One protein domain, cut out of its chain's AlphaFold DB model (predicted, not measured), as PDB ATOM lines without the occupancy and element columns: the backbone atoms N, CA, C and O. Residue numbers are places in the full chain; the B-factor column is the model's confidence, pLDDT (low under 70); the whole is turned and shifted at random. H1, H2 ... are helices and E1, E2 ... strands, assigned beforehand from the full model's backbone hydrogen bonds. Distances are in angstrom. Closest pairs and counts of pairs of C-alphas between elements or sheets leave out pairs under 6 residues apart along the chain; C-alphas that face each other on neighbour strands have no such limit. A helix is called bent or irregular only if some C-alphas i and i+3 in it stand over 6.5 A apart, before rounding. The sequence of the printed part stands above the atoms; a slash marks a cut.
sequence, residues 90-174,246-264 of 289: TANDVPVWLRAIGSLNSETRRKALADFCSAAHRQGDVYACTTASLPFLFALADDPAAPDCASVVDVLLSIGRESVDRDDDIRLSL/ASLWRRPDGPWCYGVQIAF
ATOM      1  N   THR A  90      83.639   2.858 108.462       55.31
ATOM      2  CA  THR A  90      82.716   3.310 107.422       55.31
ATOM      3  C   THR A  90      81.282   3.096 107.899       55.31
ATOM      4  O   THR A  90      81.005   2.246 108.742       55.31
ATOM      5  N   ALA A  91      80.329   3.840 107.335       62.25
ATOM      6  CA  ALA A  91      78.901   3.670 107.628       62.25
ATOM      7  C   ALA A  91      78.380   2.224 107.414       62.25
ATOM      8  O   ALA A  91      77.296   1.886 107.885       62.25
ATOM      9  N   ASN A  92      79.158   1.366 106.744       70.31
ATOM     10  CA  ASN A  92      78.883  -0.053 106.536       70.31
ATOM     11  C   ASN A  92      78.899  -0.902 107.819       70.31
ATOM     12  O   ASN A  92      78.296  -1.975 107.831       70.31
ATOM     13  N   ASP A  93      79.548  -0.442 108.890       83.12
ATOM     14  CA  ASP A  93      79.632  -1.201 110.143       83.12
ATOM     15  C   ASP A  93      78.380  -1.032 111.023       83.12
ATOM     16  O   ASP A  93      78.053  -1.900 111.836       83.12
ATOM     17  N   VAL A  94      77.620   0.051 110.819       84.44
ATOM     18  CA  VAL A  94      76.430   0.388 111.618       84.44
ATOM     19  C   VAL A  94      75.377  -0.732 111.601       84.44
ATOM     20  O   VAL A  94      74.941  -1.143 112.678       84.44
ATOM     21  N   PRO A  95      74.998  -1.318 110.446       84.94
ATOM     22  CA  PRO A  95      74.063  -2.444 110.425       84.94
ATOM     23  C   PRO A  95      74.564  -3.682 111.183       84.94
ATOM     24  O   PRO A  95      73.755  -4.452 111.702       84.94
ATOM     25  N   VAL A  96      75.880  -3.906 111.241       88.81
ATOM     26  CA  VAL A  96      76.471  -5.031 111.984       88.81
ATOM     27  C   VAL A  96      76.342  -4.790 113.486       88.81
ATOM     28  O   VAL A  96      75.912  -5.693 114.204       88.81
ATOM     29  N   TRP A  97      76.632  -3.574 113.956       89.62
ATOM     30  CA  TRP A  97      76.466  -3.219 115.368       89.62
ATOM     31  C   TRP A  97      75.007  -3.263 115.806       89.62
ATOM     32  O   TRP A  97      74.721  -3.854 116.841       89.62
ATOM     33  N   LEU A  98      74.073  -2.744 115.002       88.31
ATOM     34  CA  LEU A  98      72.641  -2.797 115.321       88.31
ATOM     35  C   LEU A  98      72.139  -4.238 115.494       88.31
ATOM     36  O   LEU A  98      71.398  -4.523 116.433       88.31
ATOM     37  N   ARG A  99      72.599  -5.177 114.656       87.75
ATOM     38  CA  ARG A  99      72.298  -6.608 114.844       87.75
ATOM     39  C   ARG A  99      72.918  -7.169 116.122       87.75
ATOM     40  O   ARG A  99      72.279  -7.945 116.826       87.75
ATOM     41  N   ALA A 100      74.156  -6.789 116.422       89.12
ATOM     42  CA  ALA A 100      74.873  -7.261 117.601       89.12
ATOM     43  C   ALA A 100      74.309  -6.695 118.921       89.12
ATOM     44  O   ALA A 100      74.366  -7.386 119.937       89.12
ATOM     45  N   ILE A 101      73.696  -5.505 118.904       89.12
ATOM     46  CA  ILE A 101      72.948  -4.930 120.038       89.12
ATOM     47  C   ILE A 101      71.711  -5.780 120.370       89.12
ATOM     48  O   ILE A 101      71.392  -5.953 121.541       89.12
ATOM     49  N   GLY A 102      71.064  -6.394 119.378       84.56
ATOM     50  CA  GLY A 102      69.958  -7.336 119.598       84.56
ATOM     51  C   GLY A 102      70.382  -8.745 120.046       84.56
ATOM     52  O   GLY A 102      69.535  -9.628 120.176       84.56
ATOM     53  N   SER A 103      71.679  -9.004 120.249       87.19
ATOM     54  CA  SER A 103      72.184 -10.341 120.589       87.19
ATOM     55  C   SER A 103      71.825 -10.765 122.018       87.19
ATOM     56  O   SER A 103      71.860  -9.975 122.960       87.19
ATOM     57  N   LEU A 104      71.569 -12.060 122.231       86.06
ATOM     58  CA  LEU A 104      71.368 -12.615 123.577       86.06
ATOM     59  C   LEU A 104      72.660 -12.604 124.416       86.06
ATOM     60  O   LEU A 104      72.598 -12.568 125.647       86.06
ATOM     61  N   ASN A 105      73.831 -12.566 123.773       87.25
ATOM     62  CA  ASN A 105      75.118 -12.507 124.460       87.25
ATOM     63  C   ASN A 105      75.414 -11.085 124.975       87.25
ATOM     64  O   ASN A 105      75.587 -10.149 124.193       87.25
ATOM     65  N   SER A 106      75.518 -10.944 126.300       83.75
ATOM     66  CA  SER A 106      75.732  -9.654 126.972       83.75
ATOM     67  C   SER A 106      77.047  -8.957 126.621       83.75
ATOM     68  O   SER A 106      77.093  -7.729 126.560       83.75
ATOM     69  N   GLU A 107      78.112  -9.708 126.353       86.19
ATOM     70  CA  GLU A 107      79.408  -9.135 125.990       86.19
ATOM     71  C   GLU A 107      79.384  -8.595 124.559       86.19
ATOM     72  O   GLU A 107      79.813  -7.468 124.308       86.19
ATOM     73  N   THR A 108      78.784  -9.358 123.639       88.81
ATOM     74  CA  THR A 108      78.563  -8.934 122.253       88.81
ATOM     75  C   THR A 108      77.732  -7.657 122.189       88.81
ATOM     76  O   THR A 108      78.110  -6.730 121.471       88.81
ATOM     77  N   ARG A 109      76.653  -7.567 122.981       89.19
ATOM     78  CA  ARG A 109      75.838  -6.349 123.062       89.19
ATOM     79  C   ARG A 109      76.629  -5.160 123.569       89.19
ATOM     80  O   ARG A 109      76.632  -4.122 122.921       89.19
ATOM     81  N   ARG A 110      77.304  -5.303 124.713       84.06
ATOM     82  CA  ARG A 110      78.041  -4.199 125.343       84.06
ATOM     83  C   ARG A 110      79.119  -3.656 124.415       84.06
ATOM     84  O   ARG A 110      79.247  -2.444 124.281       84.06
ATOM     85  N   LYS A 111      79.853  -4.549 123.742       88.56
ATOM     86  CA  LYS A 111      80.868  -4.172 122.754       88.56
ATOM     87  C   LYS A 111      80.246  -3.449 121.560       88.56
ATOM     88  O   LYS A 111      80.721  -2.382 121.196       88.56
ATOM     89  N   ALA A 112      79.162  -3.984 120.998       90.50
ATOM     90  CA  ALA A 112      78.470  -3.362 119.872       90.50
ATOM     91  C   ALA A 112      77.866  -1.994 120.225       90.50
ATOM     92  O   ALA A 112      77.933  -1.073 119.418       90.50
ATOM     93  N   LEU A 113      77.323  -1.845 121.435       84.12
ATOM     94  CA  LEU A 113      76.784  -0.586 121.942       84.12
ATOM     95  C   LEU A 113      77.893   0.453 122.135       84.12
ATOM     96  O   LEU A 113      77.739   1.593 121.707       84.12
ATOM     97  N   ALA A 114      79.019   0.058 122.736       84.25
ATOM     98  CA  ALA A 114      80.177   0.928 122.916       84.25
ATOM     99  C   ALA A 114      80.768   1.364 121.566       84.25
ATOM    100  O   ALA A 114      81.077   2.540 121.383       84.25
ATOM    101  N   ASP A 115      80.865   0.438 120.610       87.56
ATOM    102  CA  ASP A 115      81.326   0.709 119.250       87.56
ATOM    103  C   ASP A 115      80.389   1.668 118.507       87.56
ATOM    104  O   ASP A 115      80.853   2.655 117.932       87.56
ATOM    105  N   PHE A 116      79.076   1.420 118.569       85.44
ATOM    106  CA  PHE A 116      78.059   2.289 117.979       85.44
ATOM    107  C   PHE A 116      78.089   3.689 118.599       85.44
ATOM    108  O   PHE A 116      78.143   4.669 117.863       85.44
ATOM    109  N   CYS A 117      78.125   3.802 119.930       76.69
ATOM    110  CA  CYS A 117      78.184   5.096 120.619       76.69
ATOM    111  C   CYS A 117      79.468   5.856 120.298       76.69
ATOM    112  O   CYS A 117      79.427   7.044 119.989       76.69
ATOM    113  N   SER A 118      80.613   5.173 120.329       81.44
ATOM    114  CA  SER A 118      81.900   5.786 119.995       81.44
ATOM    115  C   SER A 118      81.915   6.281 118.553       81.44
ATOM    116  O   SER A 118      82.478   7.334 118.277       81.44
ATOM    117  N   ALA A 119      81.282   5.551 117.628       79.25
ATOM    118  CA  ALA A 119      81.144   5.972 116.240       79.25
ATOM    119  C   ALA A 119      80.160   7.140 116.071       79.25
ATOM    120  O   ALA A 119      80.472   8.066 115.325       79.25
ATOM    121  N   ALA A 120      79.025   7.113 116.772       74.00
ATOM    122  CA  ALA A 120      78.003   8.157 116.727       74.00
ATOM    123  C   ALA A 120      78.511   9.502 117.271       74.00
ATOM    124  O   ALA A 120      78.089  10.539 116.774       74.00
ATOM    125  N   HIS A 121      79.441   9.490 118.234       70.81
ATOM    126  CA  HIS A 121      79.987  10.702 118.856       70.81
ATOM    127  C   HIS A 121      81.348  11.153 118.286       70.81
ATOM    128  O   HIS A 121      81.910  12.149 118.739       70.81
ATOM    129  N   ARG A 122      81.917  10.447 117.296       64.50
ATOM    130  CA  ARG A 122      83.343  10.577 116.926       64.50
ATOM    131  C   ARG A 122      83.770  11.920 116.325       64.50
ATOM    132  O   ARG A 122      84.967  12.139 116.172       64.50
ATOM    133  N   GLN A 123      82.852  12.819 115.992       54.81
ATOM    134  CA  GLN A 123      83.182  14.182 115.544       54.81
ATOM    135  C   GLN A 123      82.273  15.236 116.184       54.81
ATOM    136  O   GLN A 123      82.041  16.293 115.603       54.81
ATOM    137  N   GLY A 124      81.701  14.925 117.351       55.16
ATOM    138  CA  GLY A 124      80.688  15.759 118.000       55.16
ATOM    139  C   GLY A 124      79.382  15.870 117.213       55.16
ATOM    140  O   GLY A 124      78.418  16.381 117.749       55.16
ATOM    141  N   ASP A 125      79.319  15.421 115.953       55.44
ATOM    142  CA  ASP A 125      78.156  15.569 115.087       55.44
ATOM    143  C   ASP A 125      77.320  14.295 114.978       55.44
ATOM    144  O   ASP A 125      77.829  13.212 114.676       55.44
ATOM    145  N   VAL A 126      76.013  14.441 115.201       63.12
ATOM    146  CA  VAL A 126      75.032  13.375 115.011       63.12
ATOM    147  C   VAL A 126      74.800  13.229 113.511       63.12
ATOM    148  O   VAL A 126      73.948  13.882 112.912       63.12
ATOM    149  N   TYR A 127      75.573  12.354 112.877       64.06
ATOM    150  CA  TYR A 127      75.452  12.113 111.443       64.06
ATOM    151  C   TYR A 127      74.043  11.649 111.036       64.06
ATOM    152  O   TYR A 127      73.324  10.976 111.782       64.06
ATOM    153  N   ALA A 128      73.689  11.884 109.769       59.88
ATOM    154  CA  ALA A 128      72.473  11.338 109.160       59.88
ATOM    155  C   ALA A 128      72.352   9.804 109.321       59.88
ATOM    156  O   ALA A 128      71.241   9.278 109.398       59.88
ATOM    157  N   CYS A 129      73.473   9.079 109.436       62.31
ATOM    158  CA  CYS A 129      73.475   7.640 109.714       62.31
ATOM    159  C   CYS A 129      73.006   7.292 111.142       62.31
ATOM    160  O   CYS A 129      72.343   6.269 111.329       62.31
ATOM    161  N   THR A 130      73.247   8.158 112.129       76.75
ATOM    162  CA  THR A 130      72.684   8.029 113.482       76.75
ATOM    163  C   THR A 130      71.169   8.224 113.442       76.75
ATOM    164  O   THR A 130      70.429   7.413 113.994       76.75
ATOM    165  N   THR A 131      70.688   9.212 112.676       78.94
ATOM    166  CA  THR A 131      69.242   9.436 112.473       78.94
ATOM    167  C   THR A 131      68.576   8.239 111.785       78.94
ATOM    168  O   THR A 131      67.506   7.798 112.201       78.94
ATOM    169  N   ALA A 132      69.230   7.649 110.780       81.50
ATOM    170  CA  ALA A 132      68.749   6.443 110.099       81.50
ATOM    171  C   ALA A 132      68.698   5.201 111.013       81.50
ATOM    172  O   ALA A 132      67.974   4.252 110.714       81.50
ATOM    173  N   SER A 133      69.435   5.212 112.127       83.56
ATOM    174  CA  SER A 133      69.462   4.127 113.116       83.56
ATOM    175  C   SER A 133      68.346   4.242 114.162       83.56
ATOM    176  O   SER A 133      67.983   3.238 114.775       83.56
ATOM    177  N   LEU A 134      67.754   5.432 114.342       88.25
ATOM    178  CA  LEU A 134      66.726   5.691 115.358       88.25
ATOM    179  C   LEU A 134      65.512   4.752 115.274       88.25
ATOM    180  O   LEU A 134      65.129   4.229 116.317       88.25
ATOM    181  N   PRO A 135      64.923   4.460 114.093       87.19
ATOM    182  CA  PRO A 135      63.783   3.545 114.025       87.19
ATOM    183  C   PRO A 135      64.100   2.147 114.578       87.19
ATOM    184  O   PRO A 135      63.244   1.523 115.198       87.19
ATOM    185  N   PHE A 136      65.333   1.668 114.393       85.69
ATOM    186  CA  PHE A 136      65.771   0.366 114.900       85.69
ATOM    187  C   PHE A 136      66.012   0.390 116.408       85.69
ATOM    188  O   PHE A 136      65.644  -0.556 117.099       85.69
ATOM    189  N   LEU A 137      66.595   1.474 116.924       88.12
ATOM    190  CA  LEU A 137      66.794   1.655 118.362       88.12
ATOM    191  C   LEU A 137      65.455   1.774 119.102       88.12
ATOM    192  O   LEU A 137      65.304   1.181 120.164       88.12
ATOM    193  N   PHE A 138      64.463   2.455 118.521       88.25
ATOM    194  CA  PHE A 138      63.111   2.492 119.085       88.25
ATOM    195  C   PHE A 138      62.441   1.120 119.070       88.25
ATOM    196  O   PHE A 138      61.874   0.728 120.080       88.25
ATOM    197  N   ALA A 139      62.560   0.362 117.975       87.62
ATOM    198  CA  ALA A 139      62.030  -1.000 117.921       87.62
ATOM    199  C   ALA A 139      62.690  -1.929 118.960       87.62
ATOM    200  O   ALA A 139      62.015  -2.760 119.555       87.62
ATOM    201  N   LEU A 140      63.995  -1.769 119.208       87.06
ATOM    202  CA  LEU A 140      64.714  -2.504 120.255       87.06
ATOM    203  C   LEU A 140      64.303  -2.077 121.670       87.06
ATOM    204  O   LEU A 140      64.274  -2.916 122.563       87.06
ATOM    205  N   ALA A 141      64.009  -0.795 121.889       89.19
ATOM    206  CA  ALA A 141      63.554  -0.295 123.184       89.19
ATOM    207  C   ALA A 141      62.102  -0.701 123.499       89.19
ATOM    208  O   ALA A 141      61.767  -0.875 124.669       89.19
ATOM    209  N   ASP A 142      61.263  -0.849 122.468       88.50
ATOM    210  CA  ASP A 142      59.853  -1.246 122.583       88.50
ATOM    211  C   ASP A 142      59.669  -2.761 122.776       88.50
ATOM    212  O   ASP A 142      58.653  -3.196 123.310       88.50
ATOM    213  N   ASP A 143      60.651  -3.584 122.385       83.31
ATOM    214  CA  ASP A 143      60.592  -5.035 122.568       83.31
ATOM    215  C   ASP A 143      60.891  -5.419 124.036       83.31
ATOM    216  O   ASP A 143      62.048  -5.373 124.465       83.31
ATOM    217  N   PRO A 144      59.898  -5.880 124.828       76.19
ATOM    218  CA  PRO A 144      60.129  -6.292 126.214       76.19
ATOM    219  C   PRO A 144      60.997  -7.556 126.319       76.19
ATOM    220  O   PRO A 144      61.496  -7.878 127.398       76.19
ATOM    221  N   ALA A 145      61.166  -8.295 125.218       76.50
ATOM    222  CA  ALA A 145      62.052  -9.446 125.126       76.50
ATOM    223  C   ALA A 145      63.477  -9.071 124.681       76.50
ATOM    224  O   ALA A 145      64.344  -9.958 124.646       76.50
ATOM    225  N   ALA A 146      63.733  -7.796 124.356       76.75
ATOM    226  CA  ALA A 146      65.071  -7.303 124.084       76.75
ATOM    227  C   ALA A 146      65.849  -7.164 125.404       76.75
ATOM    228  O   ALA A 146      65.439  -6.436 126.313       76.75
ATOM    229  N   PRO A 147      66.985  -7.864 125.549       71.25
ATOM    230  CA  PRO A 147      67.833  -7.679 126.713       71.25
ATOM    231  C   PRO A 147      68.447  -6.269 126.700       71.25
ATOM    232  O   PRO A 147      68.878  -5.781 125.661       71.25
ATOM    233  N   ASP A 148      68.540  -5.650 127.879       77.81
ATOM    234  CA  ASP A 148      69.145  -4.328 128.108       77.81
ATOM    235  C   ASP A 148      68.433  -3.132 127.438       77.81
ATOM    236  O   ASP A 148      69.090  -2.182 127.009       77.81
ATOM    237  N   CYS A 149      67.094  -3.122 127.408       83.88
ATOM    238  CA  CYS A 149      66.307  -1.973 126.929       83.88
ATOM    239  C   CYS A 149      66.717  -0.639 127.588       83.88
ATOM    240  O   CYS A 149      66.807   0.377 126.905       83.88
ATOM    241  N   ALA A 150      67.071  -0.649 128.880       81.94
ATOM    242  CA  ALA A 150      67.586   0.526 129.587       81.94
ATOM    243  C   ALA A 150      68.858   1.098 128.933       81.94
ATOM    244  O   ALA A 150      68.943   2.299 128.703       81.94
ATOM    245  N   SER A 151      69.804   0.237 128.543       80.25
ATOM    246  CA  SER A 151      71.033   0.661 127.862       80.25
ATOM    247  C   SER A 151      70.747   1.245 126.477       80.25
ATOM    248  O   SER A 151      71.432   2.164 126.044       80.25
ATOM    249  N   VAL A 152      69.735   0.735 125.767       85.12
ATOM    250  CA  VAL A 152      69.300   1.289 124.469       85.12
ATOM    251  C   VAL A 152      68.654   2.666 124.652       85.12
ATOM    252  O   VAL A 152      68.934   3.583 123.877       85.12
ATOM    253  N   VAL A 153      67.838   2.839 125.696       86.94
ATOM    254  CA  VAL A 153      67.244   4.135 126.064       86.94
ATOM    255  C   VAL A 153      68.322   5.152 126.441       86.94
ATOM    256  O   VAL A 153      68.246   6.294 125.993       86.94
ATOM    257  N   ASP A 154      69.361   4.747 127.172       82.00
ATOM    258  CA  ASP A 154      70.491   5.624 127.506       82.00
ATOM    259  C   ASP A 154      71.211   6.141 126.250       82.00
ATOM    260  O   ASP A 154      71.574   7.315 126.179       82.00
ATOM    261  N   VAL A 155      71.359   5.306 125.214       84.56
ATOM    262  CA  VAL A 155      71.916   5.742 123.921       84.56
ATOM    263  C   VAL A 155      70.999   6.743 123.227       84.56
ATOM    264  O   VAL A 155      71.471   7.775 122.748       84.56
ATOM    265  N   LEU A 156      69.692   6.475 123.188       87.00
ATOM    266  CA  LEU A 156      68.708   7.400 122.614       87.00
ATOM    267  C   LEU A 156      68.725   8.758 123.331       87.00
ATOM    268  O   LEU A 156      68.682   9.801 122.677       87.00
ATOM    269  N   LEU A 157      68.851   8.752 124.660       85.00
ATOM    270  CA  LEU A 157      69.001   9.951 125.481       85.00
ATOM    271  C   LEU A 157      70.311  10.690 125.198       85.00
ATOM    272  O   LEU A 157      70.292  11.913 125.088       85.00
ATOM    273  N   SER A 158      71.427   9.970 125.058       81.38
ATOM    274  CA  SER A 158      72.729  10.556 124.716       81.38
ATOM    275  C   SER A 158      72.678  11.280 123.370       81.38
ATOM    276  O   SER A 158      73.107  12.425 123.276       81.38
ATOM    277  N   ILE A 159      72.082  10.650 122.350       82.62
ATOM    278  CA  ILE A 159      71.889  11.256 121.024       82.62
ATOM    279  C   ILE A 159      70.977  12.488 121.124       82.62
ATOM    280  O   ILE A 159      71.258  13.521 120.519       82.62
ATOM    281  N   GLY A 160      69.884  12.385 121.888       81.56
ATOM    282  CA  GLY A 160      68.938  13.480 122.088       81.56
ATOM    283  C   GLY A 160      69.556  14.693 122.786       81.56
ATOM    284  O   GLY A 160      69.310  15.815 122.356       81.56
ATOM    285  N   ARG A 161      70.379  14.476 123.820       77.81
ATOM    286  CA  ARG A 161      71.086  15.541 124.551       77.81
ATOM    287  C   ARG A 161      72.074  16.282 123.656       77.81
ATOM    288  O   ARG A 161      71.939  17.489 123.515       77.81
ATOM    289  N   GLU A 162      72.953  15.554 122.967       72.75
ATOM    290  CA  GLU A 162      73.917  16.155 122.031       72.75
ATOM    291  C   GLU A 162      73.204  16.961 120.932       72.75
ATOM    292  O   GLU A 162      73.650  18.031 120.531       72.75
ATOM    293  N   SER A 163      72.044  16.484 120.470       73.31
ATOM    294  CA  SER A 163      71.253  17.201 119.465       73.31
ATOM    295  C   SER A 163      70.624  18.498 119.998       73.31
ATOM    296  O   SER A 163      70.483  19.452 119.238       73.31
ATOM    297  N   VAL A 164      70.233  18.548 121.279       71.56
ATOM    298  CA  VAL A 164      69.649  19.744 121.917       71.56
ATOM    299  C   VAL A 164      70.717  20.772 122.276       71.56
ATOM    300  O   VAL A 164      70.506  21.956 122.022       71.56
ATOM    301  N   ASP A 165      71.861  20.335 122.803       66.31
ATOM    302  CA  ASP A 165      72.968  21.235 123.155       66.31
ATOM    303  C   ASP A 165      73.435  22.032 121.916       66.31
ATOM    304  O   ASP A 165      73.674  23.238 121.979       66.31
ATOM    305  N   ARG A 166      73.406  21.396 120.737       61.00
ATOM    306  CA  ARG A 166      73.653  22.028 119.429       61.00
ATOM    307  C   ARG A 166      72.599  23.058 119.023       61.00
ATOM    308  O   ARG A 166      72.934  24.082 118.428       61.00
ATOM    309  N   ASP A 167      71.323  22.779 119.283       57.62
ATOM    310  CA  ASP A 167      70.234  23.719 119.001       57.62
ATOM    311  C   ASP A 167      70.382  24.986 119.855       57.62
ATOM    312  O   ASP A 167      70.075  26.077 119.372       57.62
ATOM    313  N   ASP A 168      70.879  24.860 121.089       57.19
ATOM    314  CA  ASP A 168      71.214  25.998 121.943       57.19
ATOM    315  C   ASP A 168      72.432  26.772 121.396       57.19
ATOM    316  O   ASP A 168      72.356  27.996 121.297       57.19
ATOM    317  N   ASP A 169      73.490  26.114 120.907       54.16
ATOM    318  CA  ASP A 169      74.646  26.785 120.275       54.16
ATOM    319  C   ASP A 169      74.282  27.548 118.982       54.16
ATOM    320  O   ASP A 169      74.724  28.684 118.750       54.16
ATOM    321  N   ILE A 170      73.426  26.960 118.139       50.62
ATOM    322  CA  ILE A 170      72.915  27.600 116.917       50.62
ATOM    323  C   ILE A 170      71.978  28.766 117.275       50.62
ATOM    324  O   ILE A 170      72.029  29.820 116.634       50.62
ATOM    325  N   ARG A 171      71.154  28.623 118.321       47.38
ATOM    326  CA  ARG A 171      70.263  29.684 118.824       47.38
ATOM    327  C   ARG A 171      71.009  30.831 119.495       47.38
ATOM    328  O   ARG A 171      70.583  31.975 119.363       47.38
ATOM    329  N   LEU A 172      72.108  30.554 120.189       49.94
ATOM    330  CA  LEU A 172      72.976  31.573 120.781       49.94
ATOM    331  C   LEU A 172      73.745  32.352 119.703       49.94
ATOM    332  O   LEU A 172      74.046  33.528 119.897       49.94
ATOM    333  N   SER A 173      73.988  31.730 118.545       48.94
ATOM    334  CA  SER A 173      74.625  32.367 117.384       48.94
ATOM    335  C   SER A 173      73.651  33.195 116.523       48.94
ATOM    336  O   SER A 173      74.062  34.166 115.889       48.94
ATOM    337  N   LEU A 174      72.356  32.857 116.507       46.62
ATOM    338  CA  LEU A 174      71.298  33.592 115.801       46.62
ATOM    339  C   LEU A 174      70.493  34.445 116.792       46.62
ATOM    340  O   LEU A 174      69.427  34.050 117.259       46.62
ATOM    341  N   ALA A 246      57.707   9.354 124.853       40.06
ATOM    342  CA  ALA A 246      57.641   8.601 123.612       40.06
ATOM    343  C   ALA A 246      56.179   8.218 123.353       40.06
ATOM    344  O   ALA A 246      55.680   7.219 123.866       40.06
ATOM    345  N   SER A 247      55.489   9.018 122.544       43.81
ATOM    346  CA  SER A 247      54.092   8.770 122.193       43.81
ATOM    347  C   SER A 247      53.979   8.173 120.788       43.81
ATOM    348  O   SER A 247      54.337   8.785 119.780       43.81
ATOM    349  N   LEU A 248      53.436   6.959 120.704       38.44
ATOM    350  CA  LEU A 248      53.144   6.301 119.435       38.44
ATOM    351  C   LEU A 248      51.789   6.789 118.907       38.44
ATOM    352  O   LEU A 248      50.748   6.537 119.514       38.44
ATOM    353  N   TRP A 249      51.778   7.468 117.760       41.62
ATOM    354  CA  TRP A 249      50.545   8.018 117.192       41.62
ATOM    355  C   TRP A 249      50.090   7.202 115.982       41.62
ATOM    356  O   TRP A 249      50.822   7.022 115.005       41.62
ATOM    357  N   ARG A 250      48.828   6.763 116.012       39.09
ATOM    358  CA  ARG A 250      48.168   6.072 114.898       39.09
ATOM    359  C   ARG A 250      47.162   7.003 114.227       39.09
ATOM    360  O   ARG A 250      46.227   7.478 114.866       39.09
ATOM    361  N   ARG A 251      47.301   7.226 112.914       38.72
ATOM    362  CA  ARG A 251      46.173   7.743 112.116       38.72
ATOM    363  C   ARG A 251      45.176   6.595 111.906       38.72
ATOM    364  O   ARG A 251      45.643   5.489 111.638       38.72
ATOM    365  N   PRO A 252      43.851   6.832 111.978       40.66
ATOM    366  CA  PRO A 252      42.834   5.777 111.872       40.66
ATOM    367  C   PRO A 252      43.047   4.832 110.679       40.66
ATOM    368  O   PRO A 252      42.924   3.617 110.830       40.66
ATOM    369  N   ASP A 253      43.501   5.398 109.556       52.28
ATOM    370  CA  ASP A 253      43.660   4.708 108.271       52.28
ATOM    371  C   ASP A 253      45.083   4.841 107.683       52.28
ATOM    372  O   ASP A 253      45.278   4.731 106.473       52.28
ATOM    373  N   GLY A 254      46.089   5.156 108.510       49.47
ATOM    374  CA  GLY A 254      47.460   5.424 108.053       49.47
ATOM    375  C   GLY A 254      48.513   4.471 108.624       49.47
ATOM    376  O   GLY A 254      48.243   3.768 109.598       49.47
ATOM    377  N   PRO A 255      49.729   4.454 108.042       44.56
ATOM    378  CA  PRO A 255      50.847   3.705 108.603       44.56
ATOM    379  C   PRO A 255      51.241   4.261 109.977       44.56
ATOM    380  O   PRO A 255      51.014   5.439 110.277       44.56
ATOM    381  N   TRP A 256      51.854   3.409 110.800       47.50
ATOM    382  CA  TRP A 256      52.426   3.807 112.084       47.50
ATOM    383  C   TRP A 256      53.397   4.975 111.901       47.50
ATOM    384  O   TRP A 256      54.248   4.955 111.011       47.50
ATOM    385  N   CYS A 257      53.245   6.003 112.733       46.09
ATOM    386  CA  CYS A 257      54.171   7.122 112.809       46.09
ATOM    387  C   CYS A 257      54.762   7.141 114.218       46.09
ATOM    388  O   CYS A 257      54.029   7.231 115.203       46.09
ATOM    389  N   TYR A 258      56.086   7.067 114.305       44.28
ATOM    390  CA  TYR A 258      56.805   7.213 115.564       44.28
ATOM    391  C   TYR A 258      57.096   8.700 115.771       44.28
ATOM    392  O   TYR A 258      57.716   9.341 114.920       44.28
ATOM    393  N   GLY A 259      56.601   9.263 116.870       42.75
ATOM    394  CA  GLY A 259      56.948  10.605 117.314       42.75
ATOM    395  C   GLY A 259      57.527  10.498 118.711       42.75
ATOM    396  O   GLY A 259      56.863   9.995 119.607       42.75
ATOM    397  N   VAL A 260      58.759  10.949 118.904       44.56
ATOM    398  CA  VAL A 260      59.349  10.992 120.242       44.56
ATOM    399  C   VAL A 260      59.452  12.444 120.647       44.56
ATOM    400  O   VAL A 260      60.111  13.242 119.980       44.56
ATOM    401  N   GLN A 261      58.733  12.793 121.708       46.69
ATOM    402  CA  GLN A 261      58.769  14.114 122.296       46.69
ATOM    403  C   GLN A 261      59.597  14.031 123.570       46.69
ATOM    404  O   GLN A 261      59.130  13.658 124.640       46.69
ATOM    405  N   ILE A 262      60.872  14.373 123.441       43.91
ATOM    406  CA  ILE A 262      61.765  14.450 124.590       43.91
ATOM    407  C   ILE A 262      61.565  15.832 125.212       43.91
ATOM    408  O   ILE A 262      61.962  16.839 124.625       43.91
ATOM    409  N   ALA A 263      60.887  15.896 126.356       42.47
ATOM    410  CA  ALA A 263      60.726  17.128 127.112       42.47
ATOM    411  C   ALA A 263      61.831  17.202 128.170       42.47
ATOM    412  O   ALA A 263      61.876  16.427 129.121       42.47
ATOM    413  N   PHE A 264      62.745  18.150 128.008       39.47
ATOM    414  CA  PHE A 264      63.707  18.470 129.053       39.47
ATOM    415  C   PHE A 264      63.096  19.557 129.934       39.47
ATOM    416  O   PHE A 264      62.864  20.673 129.462       39.47
TER     417      PHE A 264
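Overview. This is residues 90 to 174 and 246 to 264 of the 289 residues of an uncharacterized protein of Streptomyces sp. 42 (UniProt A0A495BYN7). Two helical hairpins, H1-H2 and H3-H4, form an up-and-down bundle, each helix running against the one before; residues 167 to 174 stick out beyond it, and a strand hairpin, E1-E2, passes near H4. The printed part has 104 residues with four named helices, then two antiparallel strands: mostly helix. It is only just compact, close to loose, with radius of gyration of the C-alphas 15.0 A and spans 47 by 41 by 25 A.

Along the chain. H1, residues 91 to 101, begins at C-alpha (78.901, 3.670, 107.628). H2 is 106 to 120, 20.7 A; H3 is 128 to 142, 22.3 A; H4 is 149 to 173, 36.6 A. H1 and H3 are only just irregular: C-alphas 92 and 95 are 6.6 A apart, 132 and 135 7.0 A. E1 is 246 to 249; E2, 257 to 264, ends at C-alpha (63.707, 18.470, 129.053).

Arrangement. H1 and H2 touch, closest C-alphas Ile 101 and Arg 109, 4.4 A. H1 and H3 touch, Ala 91 to Cys 129, 7.0 A. H4 touches H3 with residues 149 to 156 alone, Cys 149 to Ala 141, 4.9 A. In hairpin E1-E2, N 247 and O 259 are 3.4 A apart. H2 and H4 have every O i to N i+4 pair within hydrogen-bond range, H1 5 of 7, H3 9 of 11.

Size, cuts and confidence. The farthest C-alphas, Asn 105 and Leu 174, are 47.1 A apart. Residues 175 to 245 are cut out, a 29.5 A gap. Of the links printed whole, none is long. Confidence is under 70 in 39 residues, among them 246 to 264.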